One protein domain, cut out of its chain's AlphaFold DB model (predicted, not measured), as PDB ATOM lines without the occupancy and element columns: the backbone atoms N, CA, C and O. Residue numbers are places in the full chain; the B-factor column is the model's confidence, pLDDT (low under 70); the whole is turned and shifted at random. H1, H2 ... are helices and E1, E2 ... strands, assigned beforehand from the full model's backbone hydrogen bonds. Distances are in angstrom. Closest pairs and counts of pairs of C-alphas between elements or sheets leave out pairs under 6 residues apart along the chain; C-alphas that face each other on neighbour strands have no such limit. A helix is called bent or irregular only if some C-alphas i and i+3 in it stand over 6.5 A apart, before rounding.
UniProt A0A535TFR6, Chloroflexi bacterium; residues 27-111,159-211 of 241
ATOM      1  N   LEU A  27      31.289 -11.908  -0.602       92.25
ATOM      2  CA  LEU A  27      31.753 -11.652   0.757       92.25
ATOM      3  C   LEU A  27      30.580 -11.177   1.617       92.25
ATOM      4  O   LEU A  27      29.997 -10.123   1.365       92.25
ATOM      5  N   ILE A  28      30.264 -11.942   2.657       95.38
ATOM      6  CA  ILE A  28      29.225 -11.613   3.631       95.38
ATOM      7  C   ILE A  28      29.913 -11.153   4.911       95.38
ATOM      8  O   ILE A  28      30.618 -11.922   5.560       95.38
ATOM      9  N   ILE A  29      29.718  -9.894   5.281       95.38
ATOM     10  CA  ILE A  29      30.293  -9.312   6.495       95.38
ATOM     11  C   ILE A  29      29.186  -9.197   7.535       95.38
ATOM     12  O   ILE A  29      28.149  -8.612   7.250       95.38
ATOM     13  N   ALA A  30      29.401  -9.719   8.741       97.62
ATOM     14  CA  ALA A  30      28.456  -9.634   9.847       97.62
ATOM     15  C   ALA A  30      29.064  -8.871  11.028       97.62
ATOM     16  O   ALA A  30      30.156  -9.196  11.495       97.62
ATOM     17  N   SER A  31      28.360  -7.866  11.544       96.19
ATOM     18  CA  SER A  31      28.791  -7.089  12.716       96.19
ATOM     19  C   SER A  31      27.593  -6.558  13.500       96.19
ATOM     20  O   SER A  31      26.490  -6.458  12.975       96.19
ATOM     21  N   ASN A  32      27.787  -6.159  14.761       95.94
ATOM     22  CA  ASN A  32      26.709  -5.479  15.489       95.94
ATOM     23  C   ASN A  32      26.350  -4.136  14.828       95.94
ATOM     24  O   ASN A  32      25.184  -3.862  14.564       95.94
ATOM     25  N   ARG A  33      27.359  -3.311  14.522       93.12
ATOM     26  CA  ARG A  33      27.180  -2.000  13.885       93.12
ATOM     27  C   ARG A  33      27.474  -2.065  12.392       93.12
ATOM     28  O   ARG A  33      28.554  -2.518  12.013       93.12
ATOM     29  N   GLY A  34      26.547  -1.568  11.577       91.38
ATOM     30  CA  GLY A  34      26.706  -1.472  10.128       91.38
ATOM     31  C   GLY A  34      27.669  -0.359   9.676       91.38
ATOM     32  O   GLY A  34      28.041   0.519  10.462       91.38
ATOM     33  N   PRO A  35      28.065  -0.361   8.392       89.12
ATOM     34  CA  PRO A  35      28.940   0.650   7.792       89.12
ATOM     35  C   PRO A  35      28.199   1.963   7.505       89.12
ATOM     36  O   PRO A  35      28.818   2.999   7.248       89.12
ATOM     37  N   VAL A  36      26.872   1.921   7.566       91.81
ATOM     38  CA  VAL A  36      25.951   3.044   7.462       91.81
ATOM     39  C   VAL A  36      25.094   3.018   8.721       91.81
ATOM     40  O   VAL A  36      24.868   1.966   9.304       91.81
ATOM     41  N   GLU A  37      24.660   4.177   9.181       92.06
ATOM     42  CA  GLU A  37      23.684   4.277  10.257       92.06
ATOM     43  C   GLU A  37      22.625   5.280   9.828       92.06
ATOM     44  O   GLU A  37      22.949   6.406   9.426       92.06
ATOM     45  N   TYR A  38      21.366   4.875   9.898       94.06
ATOM     46  CA  TYR A  38      20.237   5.710   9.542       94.06
ATOM     47  C   TYR A  38      19.688   6.386  10.791       94.06
ATOM     48  O   TYR A  38      19.628   5.812  11.870       94.06
ATOM     49  N   ASN A  39      19.277   7.637  10.669       92.44
ATOM     50  CA  ASN A  39      18.654   8.410  11.729       92.44
ATOM     51  C   ASN A  39      17.439   9.128  11.152       92.44
ATOM     52  O   ASN A  39      17.480   9.632  10.031       92.44
ATOM     53  N   LEU A  40      16.361   9.178  11.926       90.88
ATOM     54  CA  LEU A  40      15.161   9.908  11.547       90.88
ATOM     55  C   LEU A  40      15.295  11.353  12.035       90.88
ATOM     56  O   LEU A  40      15.476  11.579  13.233       90.88
ATOM     57  N   SER A  41      15.239  12.335  11.134       87.56
ATOM     58  CA  SER A  41      15.192  13.740  11.552       87.56
ATOM     59  C   SER A  41      13.798  14.155  12.025       87.56
ATOM     60  O   SER A  41      12.821  13.420  11.893       87.56
ATOM     61  N   HIS A  42      13.708  15.357  12.603       84.94
ATOM     62  CA  HIS A  42      12.468  15.921  13.150       84.94
ATOM     63  C   HIS A  42      11.322  15.992  12.124       84.94
ATOM     64  O   HIS A  42      10.160  15.845  12.484       84.94
ATOM     65  N   ASP A  43      11.655  16.168  10.845       88.50
ATOM     66  CA  ASP A  43      10.732  16.183   9.702       88.50
ATOM     67  C   ASP A  43      10.356  14.778   9.191       88.50
ATOM     68  O   ASP A  43       9.714  14.652   8.152       88.50
ATOM     69  N   LYS A  44      10.745  13.718   9.913       83.81
ATOM     70  CA  LYS A  44      10.556  12.306   9.546       83.81
ATOM     71  C   LYS A  44      11.278  11.877   8.266       83.81
ATOM     72  O   LYS A  44      10.933  10.842   7.702       83.81
ATOM     73  N   THR A  45      12.297  12.613   7.824       88.12
ATOM     74  CA  THR A  45      13.150  12.163   6.716       88.12
ATOM     75  C   THR A  45      14.274  11.253   7.221       88.12
ATOM     76  O   THR A  45      14.826  11.448   8.308       88.12
ATOM     77  N   LEU A  46      14.597  10.213   6.447       90.81
ATOM     78  CA  LEU A  46      15.716   9.322   6.743       90.81
ATOM     79  C   LEU A  46      17.027   9.970   6.306       90.81
ATOM     80  O   LEU A  46      17.270  10.205   5.122       90.81
ATOM     81  N   LYS A  47      17.909  10.215   7.272       92.44
ATOM     82  CA  LYS A  47      19.282  10.656   7.031       92.44
ATOM     83  C   LYS A  47      20.229   9.507   7.310       92.44
ATOM     84  O   LYS A  47      20.060   8.789   8.287       92.44
ATOM     85  N   HIS A  48      21.247   9.351   6.478       91.12
ATOM     86  CA  HIS A  48      22.287   8.355   6.686       91.12
ATOM     87  C   HIS A  48      23.595   9.039   7.067       91.12
ATOM     88  O   HIS A  48      23.912  10.134   6.596       91.12
ATOM     89  N   ARG A  49      24.375   8.377   7.914       88.31
ATOM     90  CA  ARG A  49      25.764   8.737   8.191       88.31
ATOM     91  C   ARG A  49      26.652   7.526   7.988       88.31
ATOM     92  O   ARG A  49      26.223   6.391   8.181       88.31
ATOM     93  N   ARG A  50      27.909   7.772   7.634       85.19
ATOM     94  CA  ARG A  50      28.921   6.718   7.615       85.19
ATOM     95  C   ARG A  50      29.176   6.242   9.043       85.19
ATOM     96  O   ARG A  50      29.417   7.059   9.931       85.19
ATOM     97  N   GLY A  51      29.123   4.931   9.252       73.25
ATOM     98  CA  GLY A  51      29.556   4.304  10.492       73.25
ATOM     99  C   GLY A  51      31.032   4.618  10.738       73.25
ATOM    100  O   GLY A  51      31.854   4.568   9.822       73.25
ATOM    101  N   ALA A  52      31.375   4.996  11.967       57.12
ATOM    102  CA  ALA A  52      32.759   5.277  12.330       57.12
ATOM    103  C   ALA A  52      33.576   3.969  12.357       57.12
ATOM    104  O   ALA A  52      33.212   3.046  13.084       57.12
ATOM    105  N   GLY A  53      34.675   3.889  11.592       60.88
ATOM    106  CA  GLY A  53      35.631   2.776  11.672       60.88
ATOM    107  C   GLY A  53      36.547   2.631  10.449       60.88
ATOM    108  O   GLY A  53      36.081   2.595   9.312       60.88
ATOM    109  N   GLY A  54      37.860   2.501  10.676       59.75
ATOM    110  CA  GLY A  54      38.857   2.272   9.614       59.75
ATOM    111  C   GLY A  54      38.693   0.930   8.884       59.75
ATOM    112  O   GLY A  54      39.003   0.831   7.700       59.75
ATOM    113  N   MET A  55      38.117  -0.072   9.561       64.19
ATOM    114  CA  MET A  55      37.855  -1.416   9.028       64.19
ATOM    115  C   MET A  55      36.877  -1.410   7.845       64.19
ATOM    116  O   MET A  55      37.137  -2.071   6.843       64.19
ATOM    117  N   VAL A  56      35.817  -0.595   7.910       62.78
ATOM    118  CA  VAL A  56      34.852  -0.433   6.810       62.78
ATOM    119  C   VAL A  56      35.571   0.025   5.541       62.78
ATOM    120  O   VAL A  56      35.317  -0.494   4.466       62.78
ATOM    121  N   THR A  57      36.509   0.966   5.649       62.12
ATOM    122  CA  THR A  57      37.245   1.484   4.484       62.12
ATOM    123  C   THR A  57      38.184   0.438   3.884       62.12
ATOM    124  O   THR A  57      38.190   0.267   2.671       62.12
ATOM    125  N   ALA A  58      38.933  -0.288   4.720       64.19
ATOM    126  CA  ALA A  58      39.893  -1.290   4.254       64.19
ATOM    127  C   ALA A  58      39.218  -2.510   3.599       64.19
ATOM    128  O   ALA A  58      39.691  -2.999   2.575       64.19
ATOM    129  N   LEU A  59      38.094  -2.981   4.156       65.94
ATOM    130  CA  LEU A  59      37.352  -4.120   3.602       65.94
ATOM    131  C   LEU A  59      36.654  -3.777   2.283       65.94
ATOM    132  O   LEU A  59      36.572  -4.624   1.402       65.94
ATOM    133  N   ILE A  60      36.194  -2.534   2.118       63.06
ATOM    134  CA  ILE A  60      35.581  -2.075   0.865       63.06
ATOM    135  C   ILE A  60      36.609  -2.007  -0.262       63.06
ATOM    136  O   ILE A  60      36.317  -2.443  -1.372       63.06
ATOM    137  N   ASP A  61      37.814  -1.509   0.020       64.25
ATOM    138  CA  ASP A  61      38.866  -1.398  -0.997       64.25
ATOM    139  C   ASP A  61      39.366  -2.772  -1.460       64.25
ATOM    140  O   ASP A  61      39.549  -2.999  -2.660       64.25
ATOM    141  N   ALA A  62      39.514  -3.718  -0.524       60.09
ATOM    142  CA  ALA A  62      39.814  -5.117  -0.835       60.09
ATOM    143  C   ALA A  62      38.646  -5.813  -1.567       60.09
ATOM    144  O   ALA A  62      38.863  -6.659  -2.436       60.09
ATOM    145  N   GLY A  63      37.413  -5.414  -1.242       58.03
ATOM    146  CA  GLY A  63      36.165  -5.923  -1.799       58.03
ATOM    147  C   GLY A  63      35.846  -5.460  -3.219       58.03
ATOM    148  O   GLY A  63      34.898  -5.970  -3.792       58.03
ATOM    149  N   ASN A  64      36.636  -4.586  -3.858       61.31
ATOM    150  CA  ASN A  64      36.408  -4.177  -5.258       61.31
ATOM    151  C   ASN A  64      36.395  -5.348  -6.272       61.31
ATOM    152  O   ASN A  64      36.052  -5.154  -7.437       61.31
ATOM    153  N   ARG A  65      36.789  -6.555  -5.848       71.31
ATOM    154  CA  ARG A  65      36.776  -7.794  -6.639       71.31
ATOM    155  C   ARG A  65      35.659  -8.773  -6.249       71.31
ATOM    156  O   ARG A  65      35.564  -9.820  -6.877       71.31
ATOM    157  N   MET A  66      34.865  -8.464  -5.223       81.38
ATOM    158  CA  MET A  66      33.812  -9.330  -4.690       81.38
ATOM    159  C   MET A  66      32.501  -8.562  -4.538       81.38
ATOM    160  O   MET A  66      32.474  -7.358  -4.295       81.38
ATOM    161  N   GLU A  67      31.392  -9.276  -4.619       88.31
ATOM    162  CA  GLU A  67      30.092  -8.742  -4.250       88.31
ATOM    163  C   GLU A  67      29.951  -8.771  -2.731       88.31
ATOM    164  O   GLU A  67      29.932  -9.836  -2.107       88.31
ATOM    165  N   VAL A  68      29.895  -7.585  -2.121       90.88
ATOM    166  CA  VAL A  68      29.858  -7.446  -0.665       90.88
ATOM    167  C   VAL A  68      28.426  -7.242  -0.182       90.88
ATOM    168  O   VAL A  68      27.751  -6.297  -0.600       90.88
ATOM    169  N   THR A  69      28.000  -8.085   0.759       94.12
ATOM    170  CA  THR A  69      26.774  -7.883   1.541       94.12
ATOM    171  C   THR A  69      27.123  -7.721   3.015       94.12
ATOM    172  O   THR A  69      27.818  -8.553   3.594       94.12
ATOM    173  N   TRP A  70      26.649  -6.642   3.633       94.81
ATOM    174  CA  TRP A  70      26.886  -6.341   5.039       94.81
ATOM    175  C   TRP A  70      25.627  -6.578   5.870       94.81
ATOM    176  O   TRP A  70      24.662  -5.820   5.782       94.81
ATOM    177  N   VAL A  71      25.659  -7.597   6.721       97.69
ATOM    178  CA  VAL A  71      24.617  -7.931   7.690       97.69
ATOM    179  C   VAL A  71      24.913  -7.227   9.018       97.69
ATOM    180  O   VAL A  71      25.989  -7.396   9.594       97.69
ATOM    181  N   ALA A  72      23.981  -6.416   9.520       97.19
ATOM    182  CA  ALA A  72      24.165  -5.694  10.780       97.19
ATOM    183  C   ALA A  72      22.883  -5.552  11.599       97.19
ATOM    184  O   ALA A  72      21.783  -5.634  11.064       97.19
ATOM    185  N   MET A  73      23.001  -5.295  12.902       97.75
ATOM    186  CA  MET A  73      21.830  -5.032  13.741       97.75
ATOM    187  C   MET A  73      21.225  -3.662  13.412       97.75
ATOM    188  O   MET A  73      21.942  -2.684  13.213       97.75
ATOM    189  N   ALA A  74      19.895  -3.571  13.404       96.50
ATOM    190  CA  ALA A  74      19.183  -2.297  13.363       96.50
ATOM    191  C   ALA A  74      19.267  -1.624  14.745       96.50
ATOM    192  O   ALA A  74      18.518  -1.973  15.671       96.50
ATOM    193  N   MET A  75      20.207  -0.689  14.891       94.31
ATOM    194  CA  MET A  75      20.560  -0.075  16.173       94.31
ATOM    195  C   MET A  75      19.653   1.105  16.515       94.31
ATOM    196  O   MET A  75      19.318   1.311  17.681       94.31
ATOM    197  N   THR A  76      19.249   1.874  15.507       93.25
ATOM    198  CA  THR A  76      18.434   3.080  15.673       93.25
ATOM    199  C   THR A  76      16.999   2.866  15.180       93.25
ATOM    200  O   THR A  76      16.677   1.886  14.504       93.25
ATOM    201  N   GLU A  77      16.113   3.824  15.469       92.94
ATOM    202  CA  GLU A  77      14.800   3.860  14.811       92.94
ATOM    203  C   GLU A  77      14.920   4.089  13.306       92.94
ATOM    204  O   GLU A  77      14.137   3.525  12.547       92.94
ATOM    205  N   GLY A  78      15.909   4.875  12.870       94.56
ATOM    206  CA  GLY A  78      16.162   5.103  11.451       94.56
ATOM    207  C   GLY A  78      16.507   3.805  10.724       94.56
ATOM    208  O   GLY A  78      15.935   3.540   9.673       94.56
ATOM    209  N   ASP A  79      17.357   2.957  11.312       95.31
ATOM    210  CA  ASP A  79      17.719   1.657  10.731       95.31
ATOM    211  C   ASP A  79      16.490   0.749  10.599       95.31
ATOM    212  O   ASP A  79      16.328   0.045   9.605       95.31
ATOM    213  N   ARG A  80      15.590   0.779  11.589       95.25
ATOM    214  CA  ARG A  80      14.349  -0.012  11.576       95.25
ATOM    215  C   ARG A  80      13.370   0.465  10.512       95.25
ATOM    216  O   ARG A  80      12.716  -0.368   9.888       95.25
ATOM    217  N   VAL A  81      13.255   1.777  10.308       94.56
ATOM    218  CA  VAL A  81      12.434   2.341   9.226       94.56
ATOM    219  C   VAL A  81      13.042   1.984   7.871       94.56
ATOM    220  O   VAL A  81      12.330   1.440   7.034       94.56
ATOM    221  N   ALA A  82      14.354   2.173   7.691       93.94
ATOM    222  CA  ALA A  82      15.059   1.814   6.461       93.94
ATOM    223  C   ALA A  82      14.916   0.315   6.132       93.94
ATOM    224  O   ALA A  82      14.617  -0.046   4.997       93.94
ATOM    225  N   LEU A  83      15.046  -0.563   7.133       95.12
ATOM    226  CA  LEU A  83      14.785  -1.996   6.985       95.12
ATOM    227  C   LEU A  83      13.345  -2.273   6.542       95.12
ATOM    228  O   LEU A  83      13.129  -3.071   5.635       95.12
ATOM    229  N   LYS A  84      12.356  -1.633   7.175       94.06
ATOM    230  CA  LYS A  84      10.941  -1.838   6.847       94.06
ATOM    231  C   LYS A  84      10.628  -1.414   5.410       94.06
ATOM    232  O   LYS A  84       9.908  -2.126   4.718       94.06
ATOM    233  N   GLU A  85      11.171  -0.283   4.965       92.75
ATOM    234  CA  GLU A  85      11.050   0.176   3.575       92.75
ATOM    235  C   GLU A  85      11.706  -0.825   2.610       92.75
ATOM    236  O   GLU A  85      11.093  -1.233   1.625       92.75
ATOM    237  N   ALA A  86      12.901  -1.318   2.944       92.31
ATOM    238  CA  ALA A  86      13.614  -2.311   2.143       92.31
ATOM    239  C   ALA A  86      12.888  -3.662   2.063       92.31
ATOM    240  O   ALA A  86      12.907  -4.315   1.024       92.31
ATOM    241  N   GLN A  87      12.220  -4.094   3.134       92.19
ATOM    242  CA  GLN A  87      11.412  -5.319   3.142       92.19
ATOM    243  C   GLN A  87      10.218  -5.238   2.188       92.19
ATOM    244  O   GLN A  87       9.822  -6.254   1.629       92.19
ATOM    245  N   GLN A  88       9.660  -4.044   1.983       89.94
ATOM    246  CA  GLN A  88       8.541  -3.833   1.065       89.94
ATOM    247  C   GLN A  88       8.973  -3.784  -0.404       89.94
ATOM    248  O   GLN A  88       8.141  -3.998  -1.280       89.94
ATOM    249  N   GLN A  89      10.244  -3.476  -0.674       87.31
ATOM    250  CA  GLN A  89      10.730  -3.190  -2.026       87.31
ATOM    251  C   GLN A  89      11.705  -4.236  -2.571       87.31
ATOM    252  O   GLN A  89      11.714  -4.478  -3.773       87.31
ATOM    253  N   ASN A  90      12.551  -4.812  -1.717       87.25
ATOM    254  CA  ASN A  90      13.728  -5.572  -2.133       87.25
ATOM    255  C   ASN A  90      14.140  -6.621  -1.082       87.25
ATOM    256  O   ASN A  90      15.312  -6.734  -0.728       87.25
ATOM    257  N   GLU A  91      13.164  -7.322  -0.495       87.56
ATOM    258  CA  GLU A  91      13.391  -8.441   0.446       87.56
ATOM    259  C   GLU A  91      14.321  -8.104   1.638       87.56
ATOM    260  O   GLU A  91      14.993  -8.960   2.221       87.56
ATOM    261  N   GLY A  92      14.361  -6.828   2.032       88.38
ATOM    262  CA  GLY A  92      15.168  -6.337   3.152       88.38
ATOM    263  C   GLY A  92      16.622  -5.997   2.812       88.38
ATOM    264  O   GLY A  92      17.386  -5.706   3.734       88.38
ATOM    265  N   LEU A  93      17.009  -6.008   1.531       93.50
ATOM    266  CA  LEU A  93      18.318  -5.556   1.054       93.50
ATOM    267  C   LEU A  93      18.288  -4.084   0.647       93.50
ATOM    268  O   LEU A  93      17.450  -3.654  -0.144       93.50
ATOM    269  N   LEU A  94      19.258  -3.321   1.141       93.75
ATOM    270  CA  LEU A  94      19.491  -1.931   0.766       93.75
ATOM    271  C   LEU A  94      20.797  -1.814  -0.009       93.75
ATOM    272  O   LEU A  94      21.774  -2.486   0.305       93.75
ATOM    273  N   LEU A  95      20.861  -0.897  -0.966       91.75
ATOM    274  CA  LEU A  95      22.143  -0.459  -1.512       91.75
ATOM    275  C   LEU A  95      22.766   0.583  -0.584       91.75
ATOM    276  O   LEU A  95      22.065   1.452  -0.060       91.75
ATOM    277  N   SER A  96      24.085   0.516  -0.391       90.12
ATOM    278  CA  SER A  96      24.781   1.541   0.389       90.12
ATOM    279  C   SER A  96      24.610   2.920  -0.265       90.12
ATOM    280  O   SER A  96      24.970   3.092  -1.431       90.12
ATOM    281  N   PRO A  97      24.111   3.934   0.469       88.62
ATOM    282  CA  PRO A  97      23.986   5.294  -0.048       88.62
ATOM    283  C   PRO A  97      25.334   6.035  -0.112       88.62
ATOM    284  O   PRO A  97      25.398   7.165  -0.594       88.62
ATOM    285  N   ILE A  98      26.425   5.436   0.383       84.31
ATOM    286  CA  ILE A  98      27.739   6.081   0.411       84.31
ATOM    287  C   ILE A  98      28.394   5.989  -0.970       84.31
ATOM    288  O   ILE A  98      28.711   4.910  -1.469       84.31
ATOM    289  N   ARG A  99      28.667   7.152  -1.572       80.25
ATOM    290  CA  ARG A  99      29.320   7.252  -2.884       80.25
ATOM    291  C   ARG A  99      30.648   6.486  -2.908       80.25
ATOM    292  O   ARG A  99      31.495   6.667  -2.039       80.25
ATOM    293  N   GLY A 100      30.829   5.668  -3.944       75.88
ATOM    294  CA  GLY A 100      32.032   4.851  -4.138       75.88
ATOM    295  C   GLY A 100      32.018   3.515  -3.390       75.88
ATOM    296  O   GLY A 100      32.907   2.707  -3.617       75.88
ATOM    297  N   GLN A 101      31.010   3.245  -2.553       76.81
ATOM    298  CA  GLN A 101      30.853   1.956  -1.882       76.81
ATOM    299  C   GLN A 101      29.800   1.113  -2.600       76.81
ATOM    300  O   GLN A 101      28.601   1.299  -2.407       76.81
ATOM    301  N   LYS A 102      30.245   0.166  -3.428       82.81
ATOM    302  CA  LYS A 102      29.355  -0.828  -4.035       82.81
ATOM    303  C   LYS A 102      29.172  -1.990  -3.063       82.81
ATOM    304  O   LYS A 102      29.935  -2.946  -3.089       82.81
ATOM    305  N   MET A 103      28.188  -1.873  -2.180       88.75
ATOM    306  CA  MET A 103      27.796  -2.962  -1.287       88.75
ATOM    307  C   MET A 103      26.294  -2.969  -1.048       88.75
ATOM    308  O   MET A 103      25.628  -1.929  -1.132       88.75
ATOM    309  N   GLN A 104      25.807  -4.141  -0.678       93.25
ATOM    310  CA  GLN A 104      24.460  -4.344  -0.177       93.25
ATOM    311  C   GLN A 104      24.485  -4.340   1.353       93.25
ATOM    312  O   GLN A 104      25.475  -4.732   1.969       93.25
ATOM    313  N   LEU A 105      23.405  -3.888   1.976       94.81
ATOM    314  CA  LEU A 105      23.218  -3.834   3.419       94.81
ATOM    315  C   LEU A 105      21.967  -4.637   3.770       94.81
ATOM    316  O   LEU A 105      20.913  -4.423   3.173       94.81
ATOM    317  N   ARG A 106      22.062  -5.500   4.777       96.44
ATOM    318  CA  ARG A 106      20.923  -6.183   5.387       96.44
ATOM    319  C   ARG A 106      20.892  -5.853   6.872       96.44
ATOM    320  O   ARG A 106      21.742  -6.307   7.634       96.44
ATOM    321  N   TYR A 107      19.897  -5.079   7.292       97.50
ATOM    322  CA  TYR A 107      19.680  -4.838   8.715       97.50
ATOM    323  C   TYR A 107      18.829  -5.937   9.344       97.50
ATOM    324  O   TYR A 107      17.884  -6.444   8.744       97.50
ATOM    325  N   VAL A 108      19.142  -6.269  10.589       97.75
ATOM    326  CA  VAL A 108      18.451  -7.277  11.387       97.75
ATOM    327  C   VAL A 108      17.824  -6.596  12.592       97.75
ATOM    328  O   VAL A 108      18.509  -6.041  13.453       97.75
ATOM    329  N   ALA A 109      16.496  -6.620  12.665       97.25
ATOM    330  CA  ALA A 109      15.757  -6.046  13.778       97.25
ATOM    331  C   ALA A 109      15.314  -7.133  14.761       97.25
ATOM    332  O   ALA A 109      14.525  -8.010  14.428       97.25
ATOM    333  N   ILE A 110      15.748  -7.003  16.012       98.00
ATOM    334  CA  ILE A 110      15.197  -7.736  17.162       98.00
ATOM    335  C   ILE A 110      14.422  -6.769  18.071       98.00
ATOM    336  O   ILE A 110      14.565  -5.546  17.912       98.00
ATOM    337  N   PRO A 111      13.610  -7.247  19.036       98.00
ATOM    338  CA  PRO A 111      12.975  -6.371  20.017       98.00
ATOM    339  C   PRO A 111      13.999  -5.468  20.717       98.00
ATOM    340  O   PRO A 111      15.080  -5.921  21.091       98.00
ATOM    341  N   ASN A 159      22.539 -13.103  18.347       98.69
ATOM    342  CA  ASN A 159      23.411 -14.004  17.592       98.69
ATOM    343  C   ASN A 159      22.615 -14.911  16.653       98.69
ATOM    344  O   ASN A 159      23.026 -15.097  15.513       98.69
ATOM    345  N   ARG A 160      21.467 -15.427  17.113       98.69
ATOM    346  CA  ARG A 160      20.544 -16.204  16.283       98.69
ATOM    347  C   ARG A 160      20.054 -15.385  15.097       98.69
ATOM    348  O   ARG A 160      20.226 -15.813  13.969       98.69
ATOM    349  N   ALA A 161      19.536 -14.186  15.347       98.62
ATOM    350  CA  ALA A 161      18.993 -13.343  14.288       98.62
ATOM    351  C   ALA A 161      20.047 -12.957  13.232       98.62
ATOM    352  O   ALA A 161      19.739 -12.906  12.044       98.62
ATOM    353  N   ILE A 162      21.295 -12.705  13.649       98.62
ATOM    354  CA  ILE A 162      22.406 -12.469  12.717       98.62
ATOM    355  C   ILE A 162      22.762 -13.741  11.946       98.62
ATOM    356  O   ILE A 162      22.933 -13.664  10.734       98.62
ATOM    357  N   ALA A 163      22.863 -14.893  12.614       98.62
ATOM    358  CA  ALA A 163      23.155 -16.163  11.955       98.62
ATOM    359  C   ALA A 163      22.098 -16.505  10.897       98.62
ATOM    360  O   ALA A 163      22.458 -16.788   9.760       98.62
ATOM    361  N   ASP A 164      20.815 -16.375  11.237       98.44
ATOM    362  CA  ASP A 164      19.706 -16.638  10.320       98.44
ATOM    363  C   ASP A 164      19.769 -15.702   9.098       98.44
ATOM    364  O   ASP A 164      19.613 -16.139   7.960       98.44
ATOM    365  N   ALA A 165      20.072 -14.415   9.306       98.12
ATOM    366  CA  ALA A 165      20.245 -13.463   8.209       98.12
ATOM    367  C   ALA A 165      21.473 -13.769   7.335       98.12
ATOM    368  O   ALA A 165      21.423 -13.558   6.126       98.12
ATOM    369  N   VAL A 166      22.567 -14.261   7.920       98.19
ATOM    370  CA  VAL A 166      23.748 -14.701   7.166       98.19
ATOM    371  C   VAL A 166      23.446 -15.962   6.357       98.19
ATOM    372  O   VAL A 166      23.859 -16.025   5.205       98.19
ATOM    373  N   ASN A 167      22.705 -16.925   6.906       97.56
ATOM    374  CA  ASN A 167      22.294 -18.133   6.183       97.56
ATOM    375  C   ASN A 167      21.458 -17.783   4.946       97.56
ATOM    376  O   ASN A 167      21.784 -18.217   3.846       97.56
ATOM    377  N   VAL A 168      20.473 -16.887   5.096       95.88
ATOM    378  CA  VAL A 168      19.692 -16.357   3.961       95.88
ATOM    379  C   VAL A 168      20.605 -15.750   2.892       95.88
ATOM    380  O   VAL A 168      20.397 -15.955   1.701       95.88
ATOM    381  N   GLU A 169      21.643 -15.015   3.296       95.56
ATOM    382  CA  GLU A 169      22.596 -14.428   2.353       95.56
ATOM    383  C   GLU A 169      23.492 -15.459   1.665       95.56
ATOM    384  O   GLU A 169      23.798 -15.308   0.481       95.56
ATOM    385  N   ILE A 170      23.895 -16.517   2.369       95.62
ATOM    386  CA  ILE A 170      24.630 -17.634   1.771       95.62
ATOM    387  C   ILE A 170      23.762 -18.295   0.695       95.62
ATOM    388  O   ILE A 170      24.228 -18.473  -0.428       95.62
ATOM    389  N   GLU A 171      22.498 -18.578   1.013       94.62
ATOM    390  CA  GLU A 171      21.543 -19.285   0.148       94.62
ATOM    391  C   GLU A 171      21.025 -18.454  -1.031       94.62
ATOM    392  O   GLU A 171      20.509 -19.015  -1.996       94.62
ATOM    393  N   ARG A 172      21.179 -17.126  -0.981       91.19
ATOM    394  CA  ARG A 172      20.636 -16.197  -1.984       91.19
ATOM    395  C   ARG A 172      21.107 -16.477  -3.413       91.19
ATOM    396  O   ARG A 172      20.357 -16.248  -4.355       91.19
ATOM    397  N   GLU A 173      22.354 -16.912  -3.587       86.06
ATOM    398  CA  GLU A 173      22.937 -17.183  -4.905       86.06
ATOM    399  C   GLU A 173      23.866 -18.392  -4.843       86.06
ATOM    400  O   GLU A 173      24.573 -18.602  -3.854       86.06
ATOM    401  N   GLU A 174      23.917 -19.147  -5.937       81.12
ATOM    402  CA  GLU A 174      24.821 -20.282  -6.069       81.12
ATOM    403  C   GLU A 174      26.293 -19.838  -6.113       81.12
ATOM    404  O   GLU A 174      26.656 -18.834  -6.728       81.12
ATOM    405  N   GLY A 175      27.165 -20.630  -5.488       83.12
ATOM    406  CA  GLY A 175      28.613 -20.440  -5.530       83.12
ATOM    407  C   GLY A 175      29.262 -20.209  -4.161       83.12
ATOM    408  O   GLY A 175      28.587 -20.124  -3.134       83.12
ATOM    409  N   PRO A 176      30.604 -20.155  -4.113       86.75
ATOM    410  CA  PRO A 176      31.340 -20.030  -2.862       86.75
ATOM    411  C   PRO A 176      31.212 -18.621  -2.268       86.75
ATOM    412  O   PRO A 176      31.701 -17.642  -2.840       86.75
ATOM    413  N   ALA A 177      30.613 -18.540  -1.079       92.38
ATOM    414  CA  ALA A 177      30.615 -17.352  -0.233       92.38
ATOM    415  C   ALA A 177      31.667 -17.465   0.881       92.38
ATOM    416  O   ALA A 177      31.929 -18.548   1.417       92.38
ATOM    417  N   VAL A 178      32.249 -16.327   1.254       93.94
ATOM    418  CA  VAL A 178      33.080 -16.184   2.456       93.94
ATOM    419  C   VAL A 178      32.322 -15.340   3.469       93.94
ATOM    420  O   VAL A 178      31.814 -14.274   3.129       93.94
ATOM    421  N   VAL A 179      32.272 -15.799   4.720       96.19
ATOM    422  CA  VAL A 179      31.652 -15.061   5.825       96.19
ATOM    423  C   VAL A 179      32.732 -14.487   6.738       96.19
ATOM    424  O   VAL A 179      33.577 -15.216   7.258       96.19
ATOM    425  N   MET A 180      32.681 -13.182   6.982       95.81
ATOM    426  CA  MET A 180      33.524 -12.493   7.954       95.81
ATOM    427  C   MET A 180      32.665 -11.942   9.085       95.81
ATOM    428  O   MET A 180      31.917 -10.983   8.912       95.81
ATOM    429  N   LEU A 181      32.783 -12.544  10.261       97.25
ATOM    430  CA  LEU A 181      32.107 -12.100  11.467       97.25
ATOM    431  C   LEU A 181      33.038 -11.208  12.285       97.25
ATOM    432  O   LEU A 181      34.198 -11.546  12.536       97.25
ATOM    433  N   HIS A 182      32.521 -10.069  12.724       95.12
ATOM    434  CA  HIS A 182      33.294  -9.077  13.445       95.12
ATOM    435  C   HIS A 182      32.807  -8.890  14.874       95.12
ATOM    436  O   HIS A 182      31.650  -8.560  15.143       95.12
ATOM    437  N   ASP A 183      33.801  -8.953  15.750       95.00
ATOM    438  CA  ASP A 183      33.787  -8.575  17.149       95.00
ATOM    439  C   ASP A 183      33.100  -9.548  18.114       95.00
ATOM    440  O   ASP A 183      32.402 -10.485  17.729       95.00
ATOM    441  N   TYR A 184      33.319  -9.317  19.407       96.38
ATOM    442  CA  TYR A 184      32.839 -10.165  20.506       96.38
ATOM    443  C   TYR A 184      31.311 -10.183  20.679       96.38
ATOM    444  O   TYR A 184      30.772 -10.979  21.446       96.38
ATOM    445  N   HIS A 185      30.581  -9.332  19.960       97.62
ATOM    446  CA  HIS A 185      29.119  -9.340  19.937       97.62
ATOM    447  C   HIS A 185      28.562 -10.643  19.332       97.62
ATOM    448  O   HIS A 185      27.452 -11.053  19.661       97.62
ATOM    449  N   LEU A 186      29.331 -11.316  18.469       97.94
ATOM    450  CA  LEU A 186      28.829 -12.392  17.613       97.94
ATOM    451  C   LEU A 186      29.464 -13.767  17.889       97.94
ATOM    452  O   LEU A 186      29.630 -14.548  16.961       97.94
ATOM    453  N   TYR A 187      29.843 -14.100  19.131       97.50
ATOM    454  CA  TYR A 187      30.557 -15.361  19.395       97.50
ATOM    455  C   TYR A 187      29.763 -16.635  19.102       97.50
ATOM    456  O   TYR A 187      30.370 -17.674  18.858       97.50
ATOM    457  N   LEU A 188      28.430 -16.588  19.137       97.88
ATOM    458  CA  LEU A 188      27.603 -17.776  18.915       97.88
ATOM    459  C   LEU A 188      27.212 -17.949  17.448       97.88
ATOM    460  O   LEU A 188      26.948 -19.071  17.019       97.88
ATOM    461  N   ALA A 189      27.196 -16.865  16.673       98.31
ATOM    462  CA  ALA A 189      26.793 -16.898  15.272       98.31
ATOM    463  C   ALA A 189      27.592 -17.909  14.414       98.31
ATOM    464  O   ALA A 189      26.951 -18.630  13.650       98.31
ATOM    465  N   PRO A 190      28.927 -18.077  14.553       98.25
ATOM    466  CA  PRO A 190      29.678 -19.046  13.751       98.25
ATOM    467  C   PRO A 190      29.204 -20.491  13.931       98.25
ATOM    468  O   PRO A 190      29.098 -21.230  12.956       98.25
ATOM    469  N   GLU A 191      28.907 -20.911  15.165       97.81
ATOM    470  CA  GLU A 191      28.400 -22.265  15.425       97.81
ATOM    471  C   GLU A 191      27.008 -22.447  14.812       97.81
ATOM    472  O   GLU A 191      26.706 -23.496  14.248       97.81
ATOM    473  N   MET A 192      26.166 -21.416  14.906       98.12
ATOM    474  CA  MET A 192      24.816 -21.423  14.350       98.12
ATOM    475  C   MET A 192      24.838 -21.532  12.822       98.12
ATOM    476  O   MET A 192      24.169 -22.405  12.290       98.12
ATOM    477  N   ILE A 193      25.674 -20.742  12.141       98.31
ATOM    478  CA  ILE A 193      25.843 -20.784  10.679       98.31
ATOM    479  C   ILE A 193      26.429 -22.130  10.233       98.31
ATOM    480  O   ILE A 193      26.001 -22.710   9.240       98.31
ATOM    481  N   ARG A 194      27.408 -22.672  10.972       97.31
ATOM    482  CA  ARG A 194      28.069 -23.942  10.621       97.31
ATOM    483  C   ARG A 194      27.104 -25.131  10.617       97.31
ATOM    484  O   ARG A 194      27.369 -26.092   9.897       97.31
ATOM    485  N   LYS A 195      26.034 -25.088  11.421       97.19
ATOM    486  CA  LYS A 195      25.012 -26.149  11.466       97.19
ATOM    487  C   LYS A 195      24.279 -26.277  10.134       97.19
ATOM    488  O   LYS A 195      24.074 -27.402   9.688       97.19
ATOM    489  N   ASP A 196      23.976 -25.151   9.498       96.12
ATOM    490  CA  ASP A 196      23.232 -25.111   8.236       96.12
ATOM    491  C   ASP A 196      24.175 -25.139   7.021       96.12
ATOM    492  O   ASP A 196      23.875 -25.751   5.996       96.12
ATOM    493  N   HIS A 197      25.388 -24.588   7.163       96.12
ATOM    494  CA  HIS A 197      26.403 -24.548   6.108       96.12
ATOM    495  C   HIS A 197      27.752 -25.145   6.563       96.12
ATOM    496  O   HIS A 197      28.721 -24.418   6.817       96.12
ATOM    497  N   PRO A 198      27.886 -26.486   6.625       94.75
ATOM    498  CA  PRO A 198      29.089 -27.152   7.131       94.75
ATOM    499  C   PRO A 198      30.376 -26.827   6.368       94.75
ATOM    500  O   PRO A 198      31.456 -26.868   6.956       94.75
ATOM    501  N   SER A 199      30.282 -26.475   5.085       92.50
ATOM    502  CA  SER A 199      31.421 -26.224   4.190       92.50
ATOM    503  C   SER A 199      31.779 -24.746   4.005       92.50
ATOM    504  O   SER A 199      32.809 -24.458   3.399       92.50
ATOM    505  N   VAL A 200      30.985 -23.799   4.526       94.69
ATOM    506  CA  VAL A 200      31.213 -22.365   4.271       94.69
ATOM    507  C   VAL A 200      32.518 -21.880   4.904       94.69
ATOM    508  O   VAL A 200      32.867 -22.236   6.035       94.69
ATOM    509  N   ILE A 201      33.275 -21.057   4.189       95.06
ATOM    510  CA  ILE A 201      34.507 -20.485   4.732       95.06
ATOM    511  C   ILE A 201      34.119 -19.328   5.646       95.06
ATOM    512  O   ILE A 201      33.432 -18.402   5.220       95.06
ATOM    513  N   MET A 202      34.548 -19.393   6.907       95.75
ATOM    514  CA  MET A 202      34.238 -18.370   7.903       95.75
ATOM    515  C   MET A 202      35.491 -17.888   8.613       95.75
ATOM    516  O   MET A 202      36.348 -18.690   8.985       95.75
ATOM    517  N   GLN A 203      35.538 -16.588   8.876       95.31
ATOM    518  CA  GLN A 203      36.531 -15.951   9.726       95.31
ATOM    519  C   GLN A 203      35.823 -15.127  10.802       95.31
ATOM    520  O   GLN A 203      34.962 -14.312  10.489       95.31
ATOM    521  N   GLN A 204      36.226 -15.299  12.062       95.62
ATOM    522  CA  GLN A 204      35.857 -14.403  13.156       95.62
ATOM    523  C   GLN A 204      37.049 -13.491  13.462       95.62
ATOM    524  O   GLN A 204      38.146 -13.980  13.729       95.62
ATOM    525  N   PHE A 205      36.842 -12.176  13.453       93.88
ATOM    526  CA  PHE A 205      37.858 -11.199  13.844       93.88
ATOM    527  C   PHE A 205      37.421 -10.450  15.103       93.88
ATOM    528  O   PHE A 205      36.363  -9.824  15.108       93.88
ATOM    529  N   ILE A 206      38.232 -10.490  16.161       94.81
ATOM    530  CA  ILE A 206      37.933  -9.863  17.457       94.81
ATOM    531  C   ILE A 206      38.786  -8.607  17.616       94.81
ATOM    532  O   ILE A 206      39.999  -8.663  17.441       94.81
ATOM    533  N   HIS A 207      38.152  -7.470  17.919       92.12
ATOM    534  CA  HIS A 207      38.827  -6.161  17.958       92.12
ATOM    535  C   HIS A 207      39.427  -5.823  19.322       92.12
ATOM    536  O   HIS A 207      40.101  -4.807  19.470       92.12
ATOM    537  N   ILE A 208      39.157  -6.658  20.318       93.62
ATOM    538  CA  ILE A 208      39.548  -6.462  21.710       93.62
ATOM    539  C   ILE A 208      40.502  -7.569  22.161       93.62
ATOM    540  O   ILE A 208      40.615  -8.587  21.472       93.62
ATOM    541  N   PRO A 209      41.207  -7.393  23.293       95.62
ATOM    542  CA  PRO A 209      42.110  -8.415  23.798       95.62
ATOM    543  C   PRO A 209      41.393  -9.746  24.016       95.62
ATOM    544  O   PRO A 209      40.231  -9.781  24.408       95.62
ATOM    545  N   TRP A 210      42.114 -10.846  23.813       94.12
ATOM    546  CA  TRP A 210      41.640 -12.162  24.217       94.12
ATOM    547  C   TRP A 210      42.158 -12.470  25.628       94.12
ATOM    548  O   TRP A 210      43.377 -12.438  25.834       94.12
ATOM    549  N   PRO A 211      41.286 -12.737  26.614       91.06
ATOM    550  CA  PRO A 211      41.720 -12.930  27.983       91.06
ATOM    551  C   PRO A 211      42.271 -14.340  28.199       91.06
ATOM    552  O   PRO A 211      41.986 -15.279  27.452       91.06
TER     553      PRO A 211
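AT A GLANCE: This is residues 27 to 111 and 159 to 211 of the 241 residues of a protein of Chloroflexi bacterium (UniProt A0A535TFR6). A strongly twisted sheet of six strands forms the core, with H3 and H4 covering one face and H1 and H2 packing on the other side of it. A separate two-strand hairpin, E2 and E3, packs on H2 and reaches to one end of the longest axis. The printed part has 138 residues, with four named helices and eight named strands in the order E1 E2 E3 H1 E4 H2 E5 E6 H3 E7 H4 E8. The large sheet runs E5 E6 E4 E1 E7 E8 and is mixed; the class is mixed, helices and strands. The whole is compact, with a radius of gyration of the C-alphas of 14.6 A and spans of 47 by 33 by 33 A.

IN THESE COORDINATES: E1, residues 27 to 31, begins at C-alpha 27 (31.753, -11.652, 0.757). E2, residues 36 to 40, and E3, residues 46 to 50, follow. H1, residues 54 to 65, is 19.2 A long and irregular: C-alphas 62 and 65 are 7.1 A apart. E4, residues 67 to 73, is 20.1 A long, and H2, residues 77 to 89, is 18.7 A. E5, residues 93 to 95, precedes E6, residues 103 to 108. H3, residues 159 to 171, is 18.3 A long and begins at C-alpha 159 (23.411, -14.004, 17.592). E7, residues 177 to 182, H4, residues 189 to 196, and E8, residues 201 to 205, come last; E8 ends at C-alpha 205 (37.858, -11.199, 13.844).

HOW THE PARTS SIT: E1 is parallel to E7, with N 28 and O 178 at 2.8 A, and to E4, with N 29 and O 69 at 2.9 A. E4 is parallel to E6, with N 70 and O 104 at 2.8 A. E5 and E6 form an antiparallel hairpin, with N 94 and O 105 at 2.8 A. E7 and E8 are parallel, with N 179 and O 201 at 2.9 A. E7, H4 and E8 make a strand-helix-strand unit, two parallel strands with a helix between, its crossover right-handed. There are three layers, helices on both faces of the sheet: H1 and H2 on one, H3 and H4 on the other. H3 lies over E4 and E1 at a height of 8.2 A, along the strands; its closest C-alpha pair with E4 is Val 71 and Val 166, 6.8 A. H3 and H4 touch at Ala 163 and Ala 189, C-alphas 5.0 A apart, at a steep tilt of 46 degrees, the same way. H2 lies over E6 at a height of 7.3 A, across the strands. The hairpin E2 and E3 is antiparallel, with N 37 and O 49 at 2.9 A; the closest C-alphas of E2 and H2, Asn 39 and Gly 78, are 4.2 A apart. Every O i to N i+4 pair is within hydrogen-bond range in H2 and H3, against 7 of 8 in H1 and 3 of 4 in H4.

THE WHOLE: The two C-alphas farthest apart, Asp 43 and Ser 199, are 47.5 A apart. Residues 112 to 158 are not printed, and C-alphas 111 and 159 are 13.2 A apart across the cut. Of the links that are printed whole, none is long. The mean pLDDT of the printed part is 89.9; residues 52 to 64, of which 54 to 64 belong to H1, are under 70.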